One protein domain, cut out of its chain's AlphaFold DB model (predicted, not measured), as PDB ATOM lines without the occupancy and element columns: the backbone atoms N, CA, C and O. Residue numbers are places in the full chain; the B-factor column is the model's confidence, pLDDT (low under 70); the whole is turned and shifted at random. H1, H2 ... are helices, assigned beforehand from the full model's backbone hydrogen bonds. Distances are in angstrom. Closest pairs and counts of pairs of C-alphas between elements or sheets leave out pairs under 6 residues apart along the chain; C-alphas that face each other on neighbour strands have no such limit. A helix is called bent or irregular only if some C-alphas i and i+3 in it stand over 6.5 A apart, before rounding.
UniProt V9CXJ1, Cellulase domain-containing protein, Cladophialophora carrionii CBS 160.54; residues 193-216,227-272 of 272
ATOM      1  N   LYS A 193     -16.416   4.495 -42.848       94.06
ATOM      2  CA  LYS A 193     -17.276   5.376 -43.660       94.06
ATOM      3  C   LYS A 193     -18.402   4.649 -44.402       94.06
ATOM      4  O   LYS A 193     -19.410   5.272 -44.711       94.06
ATOM      5  N   TYR A 194     -18.253   3.351 -44.671       91.62
ATOM      6  CA  TYR A 194     -19.275   2.526 -45.325       91.62
ATOM      7  C   TYR A 194     -20.055   1.643 -44.342       91.62
ATOM      8  O   TYR A 194     -20.953   0.914 -44.752       91.62
ATOM      9  N   ALA A 195     -19.754   1.722 -43.042       90.56
ATOM     10  CA  ALA A 195     -20.379   0.889 -42.015       90.56
ATOM     11  C   ALA A 195     -21.735   1.427 -41.514       90.56
ATOM     12  O   ALA A 195     -22.328   0.846 -40.607       90.56
ATOM     13  N   GLY A 196     -22.233   2.540 -42.069       90.56
ATOM     14  CA  GLY A 196     -23.508   3.145 -41.658       90.56
ATOM     15  C   GLY A 196     -23.474   3.767 -40.256       90.56
ATOM     16  O   GLY A 196     -24.511   3.902 -39.608       90.56
ATOM     17  N   VAL A 197     -22.283   4.121 -39.768       93.81
ATOM     18  CA  VAL A 197     -22.098   4.792 -38.478       93.81
ATOM     19  C   VAL A 197     -22.596   6.233 -38.584       93.81
ATOM     20  O   VAL A 197     -22.335   6.912 -39.575       93.81
ATOM     21  N   ALA A 198     -23.300   6.710 -37.553       94.69
ATOM     22  CA  ALA A 198     -23.708   8.111 -37.469       94.69
ATOM     23  C   ALA A 198     -22.490   9.042 -37.614       94.69
ATOM     24  O   ALA A 198     -21.417   8.726 -37.100       94.69
ATOM     25  N   GLU A 199     -22.664  10.193 -38.270       94.25
ATOM     26  CA  GLU A 199     -21.633  11.224 -38.488       94.25
ATOM     27  C   GLU A 199     -21.290  11.977 -37.186       94.25
ATOM     28  O   GLU A 199     -21.427  13.189 -37.058       94.25
ATOM     29  N   ASP A 200     -20.848  11.216 -36.189       94.50
ATOM     30  CA  ASP A 200     -20.506  11.620 -34.835       94.50
ATOM     31  C   ASP A 200     -19.143  11.017 -34.473       94.50
ATOM     32  O   ASP A 200     -18.922   9.809 -34.589       94.50
ATOM     33  N   LYS A 201     -18.213  11.855 -34.006       96.00
ATOM     34  CA  LYS A 201     -16.842  11.436 -33.674       96.00
ATOM     35  C   LYS A 201     -16.821  10.328 -32.620       96.00
ATOM     36  O   LYS A 201     -16.022   9.395 -32.723       96.00
ATOM     37  N   ASP A 202     -17.711  10.396 -31.633       96.38
ATOM     38  CA  ASP A 202     -17.785   9.358 -30.609       96.38
ATOM     39  C   ASP A 202     -18.374   8.057 -31.164       96.38
ATOM     40  O   ASP A 202     -17.950   6.978 -30.754       96.38
ATOM     41  N   ALA A 203     -19.318   8.119 -32.109       96.50
ATOM     42  CA  ALA A 203     -19.850   6.942 -32.789       96.50
ATOM     43  C   ALA A 203     -18.765   6.208 -33.587       96.50
ATOM     44  O   ALA A 203     -18.664   4.989 -33.464       96.50
ATOM     45  N   TYR A 204     -17.907   6.938 -34.307       97.12
ATOM     46  CA  TYR A 204     -16.759   6.367 -35.024       97.12
ATOM     47  C   TYR A 204     -15.792   5.648 -34.075       97.12
ATOM     48  O   TYR A 204     -15.420   4.501 -34.319       97.12
ATOM     49  N   ILE A 205     -15.429   6.283 -32.954       97.12
ATOM     50  CA  ILE A 205     -14.543   5.670 -31.953       97.12
ATOM     51  C   ILE A 205     -15.208   4.450 -31.309       97.12
ATOM     52  O   ILE A 205     -14.581   3.397 -31.221       97.12
ATOM     53  N   ARG A 206     -16.470   4.564 -30.867       96.75
ATOM     54  CA  ARG A 206     -17.208   3.453 -30.241       96.75
ATOM     55  C   ARG A 206     -17.300   2.258 -31.177       96.75
ATOM     56  O   ARG A 206     -16.999   1.152 -30.741       96.75
ATOM     57  N   PHE A 207     -17.667   2.496 -32.436       96.19
ATOM     58  CA  PHE A 207     -17.736   1.462 -33.456       96.19
ATOM     59  C   PHE A 207     -16.384   0.757 -33.592       96.19
ATOM     60  O   PHE A 207     -16.319  -0.443 -33.348       96.19
ATOM     61  N   SER A 208     -15.295   1.496 -33.836       96.31
ATOM     62  CA  SER A 208     -13.953   0.915 -33.992       96.31
ATOM     63  C   SER A 208     -13.437   0.179 -32.751       96.31
ATOM     64  O   SER A 208     -12.719  -0.802 -32.891       96.31
ATOM     65  N   CYS A 209     -13.811   0.605 -31.541       94.31
ATOM     66  CA  CYS A 209     -13.468  -0.109 -30.306       94.31
ATOM     67  C   CYS A 209     -14.245  -1.426 -30.126       94.31
ATOM     68  O   CYS A 209     -13.800  -2.296 -29.376       94.31
ATOM     69  N   SER A 210     -15.430  -1.539 -30.732       91.94
ATOM     70  CA  SER A 210     -16.322  -2.702 -30.613       91.94
ATOM     71  C   SER A 210     -16.288  -3.643 -31.816       91.94
ATOM     72  O   SER A 210     -16.785  -4.762 -31.722       91.94
ATOM     73  N   ASP A 211     -15.737  -3.179 -32.935       87.75
ATOM     74  CA  ASP A 211     -15.663  -3.908 -34.194       87.75
ATOM     75  C   ASP A 211     -14.619  -5.019 -34.086       87.75
ATOM     76  O   ASP A 211     -13.411  -4.774 -34.100       87.75
ATOM     77  N   ASP A 212     -15.106  -6.245 -33.919       90.50
ATOM     78  CA  ASP A 212     -14.290  -7.449 -33.887       90.50
ATOM     79  C   ASP A 212     -13.966  -7.874 -35.318       90.50
ATOM     80  O   ASP A 212     -14.875  -8.190 -36.090       90.50
ATOM     81  N   ARG A 213     -12.676  -7.914 -35.678       91.88
ATOM     82  CA  ARG A 213     -12.202  -8.364 -36.999       91.88
ATOM     83  C   ARG A 213     -11.773  -9.832 -37.030       91.88
ATOM     84  O   ARG A 213     -11.283 -10.290 -38.051       91.88
ATOM     85  N   SER A 214     -12.025 -10.599 -35.971       90.56
ATOM     86  CA  SER A 214     -11.761 -12.041 -35.960       90.56
ATOM     87  C   SER A 214     -12.649 -12.783 -36.966       90.56
ATOM     88  O   SER A 214     -13.831 -12.477 -37.122       90.56
ATOM     89  N   GLY A 215     -12.102 -13.760 -37.677       88.69
ATOM     90  CA  GLY A 215     -12.821 -14.440 -38.748       88.69
ATOM     91  C   GLY A 215     -12.143 -15.744 -39.111       88.69
ATOM     92  O   GLY A 215     -11.808 -16.548 -38.235       88.69
ATOM     93  N   ASN A 216     -11.916 -15.950 -40.402       92.44
ATOM     94  CA  ASN A 216     -10.977 -16.970 -40.827       92.44
ATOM     95  C   ASN A 216      -9.588 -16.680 -40.238       92.44
ATOM     96  O   ASN A 216      -9.283 -15.555 -39.852       92.44
ATOM     97  N   SER A 227     -10.694   7.773 -43.386       94.12
ATOM     98  CA  SER A 227     -11.683   8.538 -44.139       94.12
ATOM     99  C   SER A 227     -13.044   8.382 -43.479       94.12
ATOM    100  O   SER A 227     -13.430   7.297 -43.041       94.12
ATOM    101  N   VAL A 228     -13.759   9.495 -43.382       95.12
ATOM    102  CA  VAL A 228     -15.101   9.556 -42.796       95.12
ATOM    103  C   VAL A 228     -16.133   9.630 -43.920       95.12
ATOM    104  O   VAL A 228     -15.788   9.456 -45.095       95.12
ATOM    105  N   ALA A 229     -17.408   9.807 -43.581       94.50
ATOM    106  CA  ALA A 229     -18.452   9.988 -44.582       94.50
ATOM    107  C   ALA A 229     -18.083  11.132 -45.546       94.50
ATOM    108  O   ALA A 229     -17.636  12.201 -45.123       94.50
ATOM    109  N   THR A 230     -18.238  10.877 -46.848       93.31
ATOM    110  CA  THR A 230     -17.759  11.764 -47.922       93.31
ATOM    111  C   THR A 230     -18.347  13.171 -47.811       93.31
ATOM    112  O   THR A 230     -17.647  14.151 -48.045       93.31
ATOM    113  N   ASP A 231     -19.605  13.283 -47.383       92.94
ATOM    114  CA  ASP A 231     -20.313  14.563 -47.297       92.94
ATOM    115  C   ASP A 231     -19.764  15.484 -46.195       92.94
ATOM    116  O   ASP A 231     -19.946  16.701 -46.261       92.94
ATOM    117  N   VAL A 232     -19.050  14.933 -45.202       93.62
ATOM    118  CA  VAL A 232     -18.516  15.703 -44.069       93.62
ATOM    119  C   VAL A 232     -16.996  15.803 -44.040       93.62
ATOM    120  O   VAL A 232     -16.486  16.693 -43.364       93.62
ATOM    121  N   GLU A 233     -16.259  14.955 -44.764       93.75
ATOM    122  CA  GLU A 233     -14.809  14.752 -44.578       93.75
ATOM    123  C   GLU A 233     -13.943  16.020 -44.735       93.75
ATOM    124  O   GLU A 233     -12.867  16.110 -44.142       93.75
ATOM    125  N   TRP A 234     -14.432  17.031 -45.462       95.06
ATOM    126  CA  TRP A 234     -13.743  18.311 -45.682       95.06
ATOM    127  C   TRP A 234     -14.351  19.508 -44.941       95.06
ATOM    128  O   TRP A 234     -13.873  20.632 -45.099       95.06
ATOM    129  N   THR A 235     -15.376  19.290 -44.118       95.62
ATOM    130  CA  THR A 235     -15.942  20.338 -43.255       95.62
ATOM    131  C   THR A 235     -14.963  20.734 -42.149       95.62
ATOM    132  O   THR A 235     -14.037  19.992 -41.823       95.62
ATOM    133  N   ASP A 236     -15.172  21.896 -41.531       94.88
ATOM    134  CA  ASP A 236     -14.286  22.416 -40.481       94.88
ATOM    135  C   ASP A 236     -14.085  21.445 -39.309       94.88
ATOM    136  O   ASP A 236     -12.979  21.332 -38.778       94.88
ATOM    137  N   ASP A 237     -15.125  20.694 -38.946       93.75
ATOM    138  CA  ASP A 237     -15.062  19.751 -37.831       93.75
ATOM    139  C   ASP A 237     -14.288  18.468 -38.167       93.75
ATOM    140  O   ASP A 237     -13.747  17.828 -37.259       93.75
ATOM    141  N   TRP A 238     -14.205  18.087 -39.443       95.62
ATOM    142  CA  TRP A 238     -13.667  16.795 -39.877       95.62
ATOM    143  C   TRP A 238     -12.405  16.903 -40.728       95.62
ATOM    144  O   TRP A 238     -11.667  15.937 -40.814       95.62
ATOM    145  N   ASN A 239     -12.077  18.057 -41.300       95.25
ATOM    146  CA  ASN A 239     -10.923  18.178 -42.182       95.25
ATOM    147  C   ASN A 239      -9.615  17.787 -41.454       95.25
ATOM    148  O   ASN A 239      -9.211  18.495 -40.523       95.25
ATOM    149  N   PRO A 240      -8.897  16.723 -41.868       92.50
ATOM    150  CA  PRO A 240      -7.726  16.206 -41.147       92.50
ATOM    151  C   PRO A 240      -6.503  17.137 -41.196       92.50
ATOM    152  O   PRO A 240      -5.542  16.941 -40.446       92.50
ATOM    153  N   SER A 241      -6.513  18.156 -42.063       93.69
ATOM    154  CA  SER A 241      -5.451  19.170 -42.120       93.69
ATOM    155  C   SER A 241      -5.521  20.177 -40.965       93.69
ATOM    156  O   SER A 241      -4.497  20.763 -40.598       93.69
ATOM    157  N   ARG A 242      -6.701  20.336 -40.353       95.56
ATOM    158  CA  ARG A 242      -6.968  21.287 -39.272       95.56
ATOM    159  C   ARG A 242      -6.443  20.792 -37.928       95.56
ATOM    160  O   ARG A 242      -6.544  19.613 -37.599       95.56
ATOM    161  N   ASP A 243      -5.878  21.686 -37.121       96.06
ATOM    162  CA  ASP A 243      -5.315  21.309 -35.818       96.06
ATOM    163  C   ASP A 243      -6.388  20.825 -34.835       96.06
ATOM    164  O   ASP A 243      -6.136  19.923 -34.031       96.06
ATOM    165  N   GLU A 244      -7.600  21.365 -34.949       95.50
ATOM    166  CA  GLU A 244      -8.744  21.054 -34.094       95.50
ATOM    167  C   GLU A 244      -9.243  19.610 -34.281       95.50
ATOM    168  O   GLU A 244      -9.708  18.978 -33.330       95.50
ATOM    169  N   SER A 245      -9.103  19.045 -35.486       94.94
ATOM    170  CA  SER A 245      -9.544  17.680 -35.805       94.94
ATOM    171  C   SER A 245      -8.465  16.625 -35.522       94.94
ATOM    172  O   SER A 245      -8.790  15.468 -35.233       94.94
ATOM    173  N   LYS A 246      -7.174  16.997 -35.509       94.94
ATOM    174  CA  LYS A 246      -6.045  16.062 -35.288       94.94
ATOM    175  C   LYS A 246      -6.168  15.265 -33.992       94.94
ATOM    176  O   LYS A 246      -5.754  14.107 -33.939       94.94
ATOM    177  N   GLY A 247      -6.729  15.864 -32.939       96.75
ATOM    178  CA  GLY A 247      -6.971  15.178 -31.668       96.75
ATOM    179  C   GLY A 247      -7.927  13.989 -31.806       96.75
ATOM    180  O   GLY A 247      -7.671  12.930 -31.233       96.75
ATOM    181  N   PHE A 248      -8.985  14.142 -32.604       96.88
ATOM    182  CA  PHE A 248      -9.918  13.065 -32.926       96.88
ATOM    183  C   PHE A 248      -9.235  11.977 -33.761       96.88
ATOM    184  O   PHE A 248      -9.228  10.821 -33.346       96.88
ATOM    185  N   TYR A 249      -8.575  12.338 -34.865       97.44
ATOM    186  CA  TYR A 249      -7.940  11.358 -35.753       97.44
ATOM    187  C   TYR A 249      -6.853  10.526 -35.079       97.44
ATOM    188  O   TYR A 249      -6.757   9.332 -35.339       97.44
ATOM    189  N   ARG A 250      -6.065  11.112 -34.167       96.88
ATOM    190  CA  ARG A 250      -5.088  10.348 -33.371       96.88
ATOM    191  C   ARG A 250      -5.768   9.306 -32.483       96.88
ATOM    192  O   ARG A 250      -5.316   8.166 -32.433       96.88
ATOM    193  N   LYS A 251      -6.847   9.690 -31.791       97.62
ATOM    194  CA  LYS A 251      -7.612   8.773 -30.931       97.62
ATOM    195  C   LYS A 251      -8.283   7.676 -31.748       97.62
ATOM    196  O   LYS A 251      -8.233   6.515 -31.361       97.62
ATOM    197  N   TRP A 252      -8.886   8.039 -32.874       97.44
ATOM    198  CA  TRP A 252      -9.603   7.096 -33.717       97.44
ATOM    199  C   TRP A 252      -8.661   6.133 -34.455       97.44
ATOM    200  O   TRP A 252      -8.942   4.941 -34.524       97.44
ATOM    201  N   TRP A 253      -7.491   6.607 -34.896       96.44
ATOM    202  CA  TRP A 253      -6.412   5.742 -35.384       96.44
ATOM    203  C   TRP A 253      -6.005   4.703 -34.337       96.44
ATOM    204  O   TRP A 253      -5.953   3.517 -34.648       96.44
ATOM    205  N   ALA A 254      -5.783   5.134 -33.091       96.56
ATOM    206  CA  ALA A 254      -5.421   4.224 -32.009       96.56
ATOM    207  C   ALA A 254      -6.533   3.200 -31.733       96.56
ATOM    208  O   ALA A 254      -6.236   2.025 -31.563       96.56
ATOM    209  N   ALA A 255      -7.803   3.621 -31.746       96.69
ATOM    210  CA  ALA A 255      -8.944   2.722 -31.565       96.69
ATOM    211  C   ALA A 255      -8.984   1.605 -32.621       96.69
ATOM    212  O   ALA A 255      -9.139   0.440 -32.264       96.69
ATOM    213  N   GLN A 256      -8.797   1.950 -33.900       96.44
ATOM    214  CA  GLN A 256      -8.768   0.973 -34.994       96.44
ATOM    215  C   GLN A 256      -7.574   0.017 -34.867       96.44
ATOM    216  O   GLN A 256      -7.769  -1.192 -34.794       96.44
ATOM    217  N   VAL A 257      -6.351   0.547 -34.740       95.31
ATOM    218  CA  VAL A 257      -5.126  -0.270 -34.647       95.31
ATOM    219  C   VAL A 257      -5.144  -1.202 -33.440       95.31
ATOM    220  O   VAL A 257      -4.832  -2.380 -33.578       95.31
ATOM    221  N   MET A 258      -5.566  -0.712 -32.270       94.81
ATOM    222  CA  MET A 258      -5.682  -1.550 -31.073       94.81
ATOM    223  C   MET A 258      -6.710  -2.672 -31.246       94.81
ATOM    224  O   MET A 258      -6.515  -3.748 -30.683       94.81
ATOM    225  N   SER A 259      -7.796  -2.440 -31.995       94.62
ATOM    226  CA  SER A 259      -8.746  -3.506 -32.321       94.62
ATOM    227  C   SER A 259      -8.105  -4.529 -33.257       94.62
ATOM    228  O   SER A 259      -8.074  -5.718 -32.947       94.62
ATOM    229  N   TYR A 260      -7.487  -4.070 -34.348       95.50
ATOM    230  CA  TYR A 260      -6.889  -4.949 -35.354       95.50
ATOM    231  C   TYR A 260      -5.760  -5.807 -34.785       95.50
ATOM    232  O   TYR A 260      -5.739  -7.008 -35.021       95.50
ATOM    233  N   GLU A 261      -4.873  -5.244 -33.965       94.00
ATOM    234  CA  GLU A 261      -3.798  -6.005 -33.309       94.00
ATOM    235  C   GLU A 261      -4.309  -6.975 -32.233       94.00
ATOM    236  O   GLU A 261      -3.588  -7.883 -31.819       94.00
ATOM    237  N   LYS A 262      -5.555  -6.809 -31.774       94.00
ATOM    238  CA  LYS A 262      -6.204  -7.723 -30.831       94.00
ATOM    239  C   LYS A 262      -6.960  -8.850 -31.537       94.00
ATOM    240  O   LYS A 262      -7.019  -9.954 -30.999       94.00
ATOM    241  N   THR A 263      -7.584  -8.573 -32.682       93.88
ATOM    242  CA  THR A 263      -8.535  -9.493 -33.333       93.88
ATOM    243  C   THR A 263      -8.033 -10.088 -34.650       93.88
ATOM    244  O   THR A 263      -8.640 -11.032 -35.151       93.88
ATOM    245  N   ALA A 264      -6.943  -9.562 -35.208       94.94
ATOM    246  CA  ALA A 264      -6.294 -10.006 -36.441       94.94
ATOM    247  C   ALA A 264      -4.771 -10.167 -36.227       94.94
ATOM    248  O   ALA A 264      -4.238  -9.865 -35.160       94.94
ATOM    249  N   GLN A 265      -4.053 -10.673 -37.231       94.38
ATOM    250  CA  GLN A 265      -2.589 -10.829 -37.208       94.38
ATOM    251  C   GLN A 265      -1.824  -9.544 -37.550       94.38
ATOM    252  O   GLN A 265      -0.600  -9.497 -37.434       94.38
ATOM    253  N   GLY A 266      -2.527  -8.500 -37.975       93.56
ATOM    254  CA  GLY A 266      -1.933  -7.227 -38.349       93.56
ATOM    255  C   GLY A 266      -2.854  -6.428 -39.255       93.56
ATOM    256  O   GLY A 266      -4.014  -6.785 -39.467       93.56
ATOM    257  N   TRP A 267      -2.316  -5.335 -39.781       95.88
ATOM    258  CA  TRP A 267      -3.058  -4.392 -40.600       95.88
ATOM    259  C   TRP A 267      -2.162  -3.749 -41.660       95.88
ATOM    260  O   TRP A 267      -0.973  -3.521 -41.433       95.88
ATOM    261  N   VAL A 268      -2.748  -3.398 -42.801       95.12
ATOM    262  CA  VAL A 268      -2.129  -2.570 -43.836       95.12
ATOM    263  C   VAL A 268      -3.057  -1.394 -44.112       95.12
ATOM    264  O   VAL A 268      -4.235  -1.547 -44.409       95.12
ATOM    265  N   ARG A 269      -2.529  -0.180 -43.947       86.38
ATOM    266  CA  ARG A 269      -3.303   1.044 -44.155       86.38
ATOM    267  C   ARG A 269      -3.229   1.464 -45.617       86.38
ATOM    268  O   ARG A 269      -2.129   1.597 -46.156       86.38
ATOM    269  N   VAL A 270      -4.376   1.808 -46.189       79.75
ATOM    270  CA  VAL A 270      -4.478   2.432 -47.511       79.75
ATOM    271  C   VAL A 270      -4.787   3.923 -47.348       79.75
ATOM    272  O   VAL A 270      -5.392   4.364 -46.364       79.75
ATOM    273  N   PHE A 271      -4.296   4.735 -48.283       62.03
ATOM    274  CA  PHE A 271      -4.679   6.138 -48.381       62.03
ATOM    275  C   PHE A 271      -5.907   6.228 -49.286       62.03
ATOM    276  O   PHE A 271      -5.804   5.952 -50.476       62.03
ATOM    277  N   SER A 272      -7.050   6.588 -48.704       51.62
ATOM    278  CA  SER A 272      -8.314   6.840 -49.403       51.62
ATOM    279  C   SER A 272      -8.789   8.261 -49.170       51.62
ATOM    280  O   SER A 272      -8.602   8.735 -48.024       51.62
TER     281      SER A 272
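AT A GLANCE: This is residues 193 to 216 and 227 to 272 of the 272 residues of the protein "Cellulase domain-containing protein" of Cladophialophora carrionii CBS 160.54 (UniProt V9CXJ1). Two helices lie side by side and run the same way, the long H2 and the shorter H1, with loops gathered over one side of the pair. Residues 227 to 242 loop round near the beginning of H2, and the last stretch, residues 264 to 272, folds back along H2. The printed part has 70 residues with two named helices, H1 then H2 along the chain, and no named strand; its class is all helix, though only 31 of the 70 residues are in named elements. The whole is compact, with a radius of gyration of the C-alphas of 12.6 A, and elongated, spanning 39 by 22 by 20 A.

IN THESE COORDINATES: Find C-alpha 243 at (-5.315, 21.309, -35.818); from there H2, residues 243 to 263, runs 31.1 A to C-alpha 263 at (-8.535, -9.493, -33.333). H2 is only just irregular: C-alphas 244 and 247 are 6.6 A apart. Then look at C-alpha 201 at (-16.842, 11.436, -33.674), where H1, residues 201 to 210, begins; it is 14.5 A long.

HOW THE PARTS SIT: Look at Ser 208 and Gln 256, where H1 and H2 touch: their C-alphas, the closest of the two helices, are 5.3 A apart. The two helices run the same way at a shallow tilt of 11 degrees, 9.5 A from centre to centre. In H1 every O i to N i+4 pair is within hydrogen-bond range; in H2, 15 of 17 are.

THE WHOLE: The C-alphas farthest apart are those of Asn 216 and Asp 236, at 39.5 A. Residues 217 to 226 are not printed, and C-alphas 216 and 227 stand 25.7 A apart across this cut, which falls in the link from H1 to H2. Mean pLDDT of the printed part is 93.1; look for low confidence, under 70, at residues 271 to 272, where the chain ends.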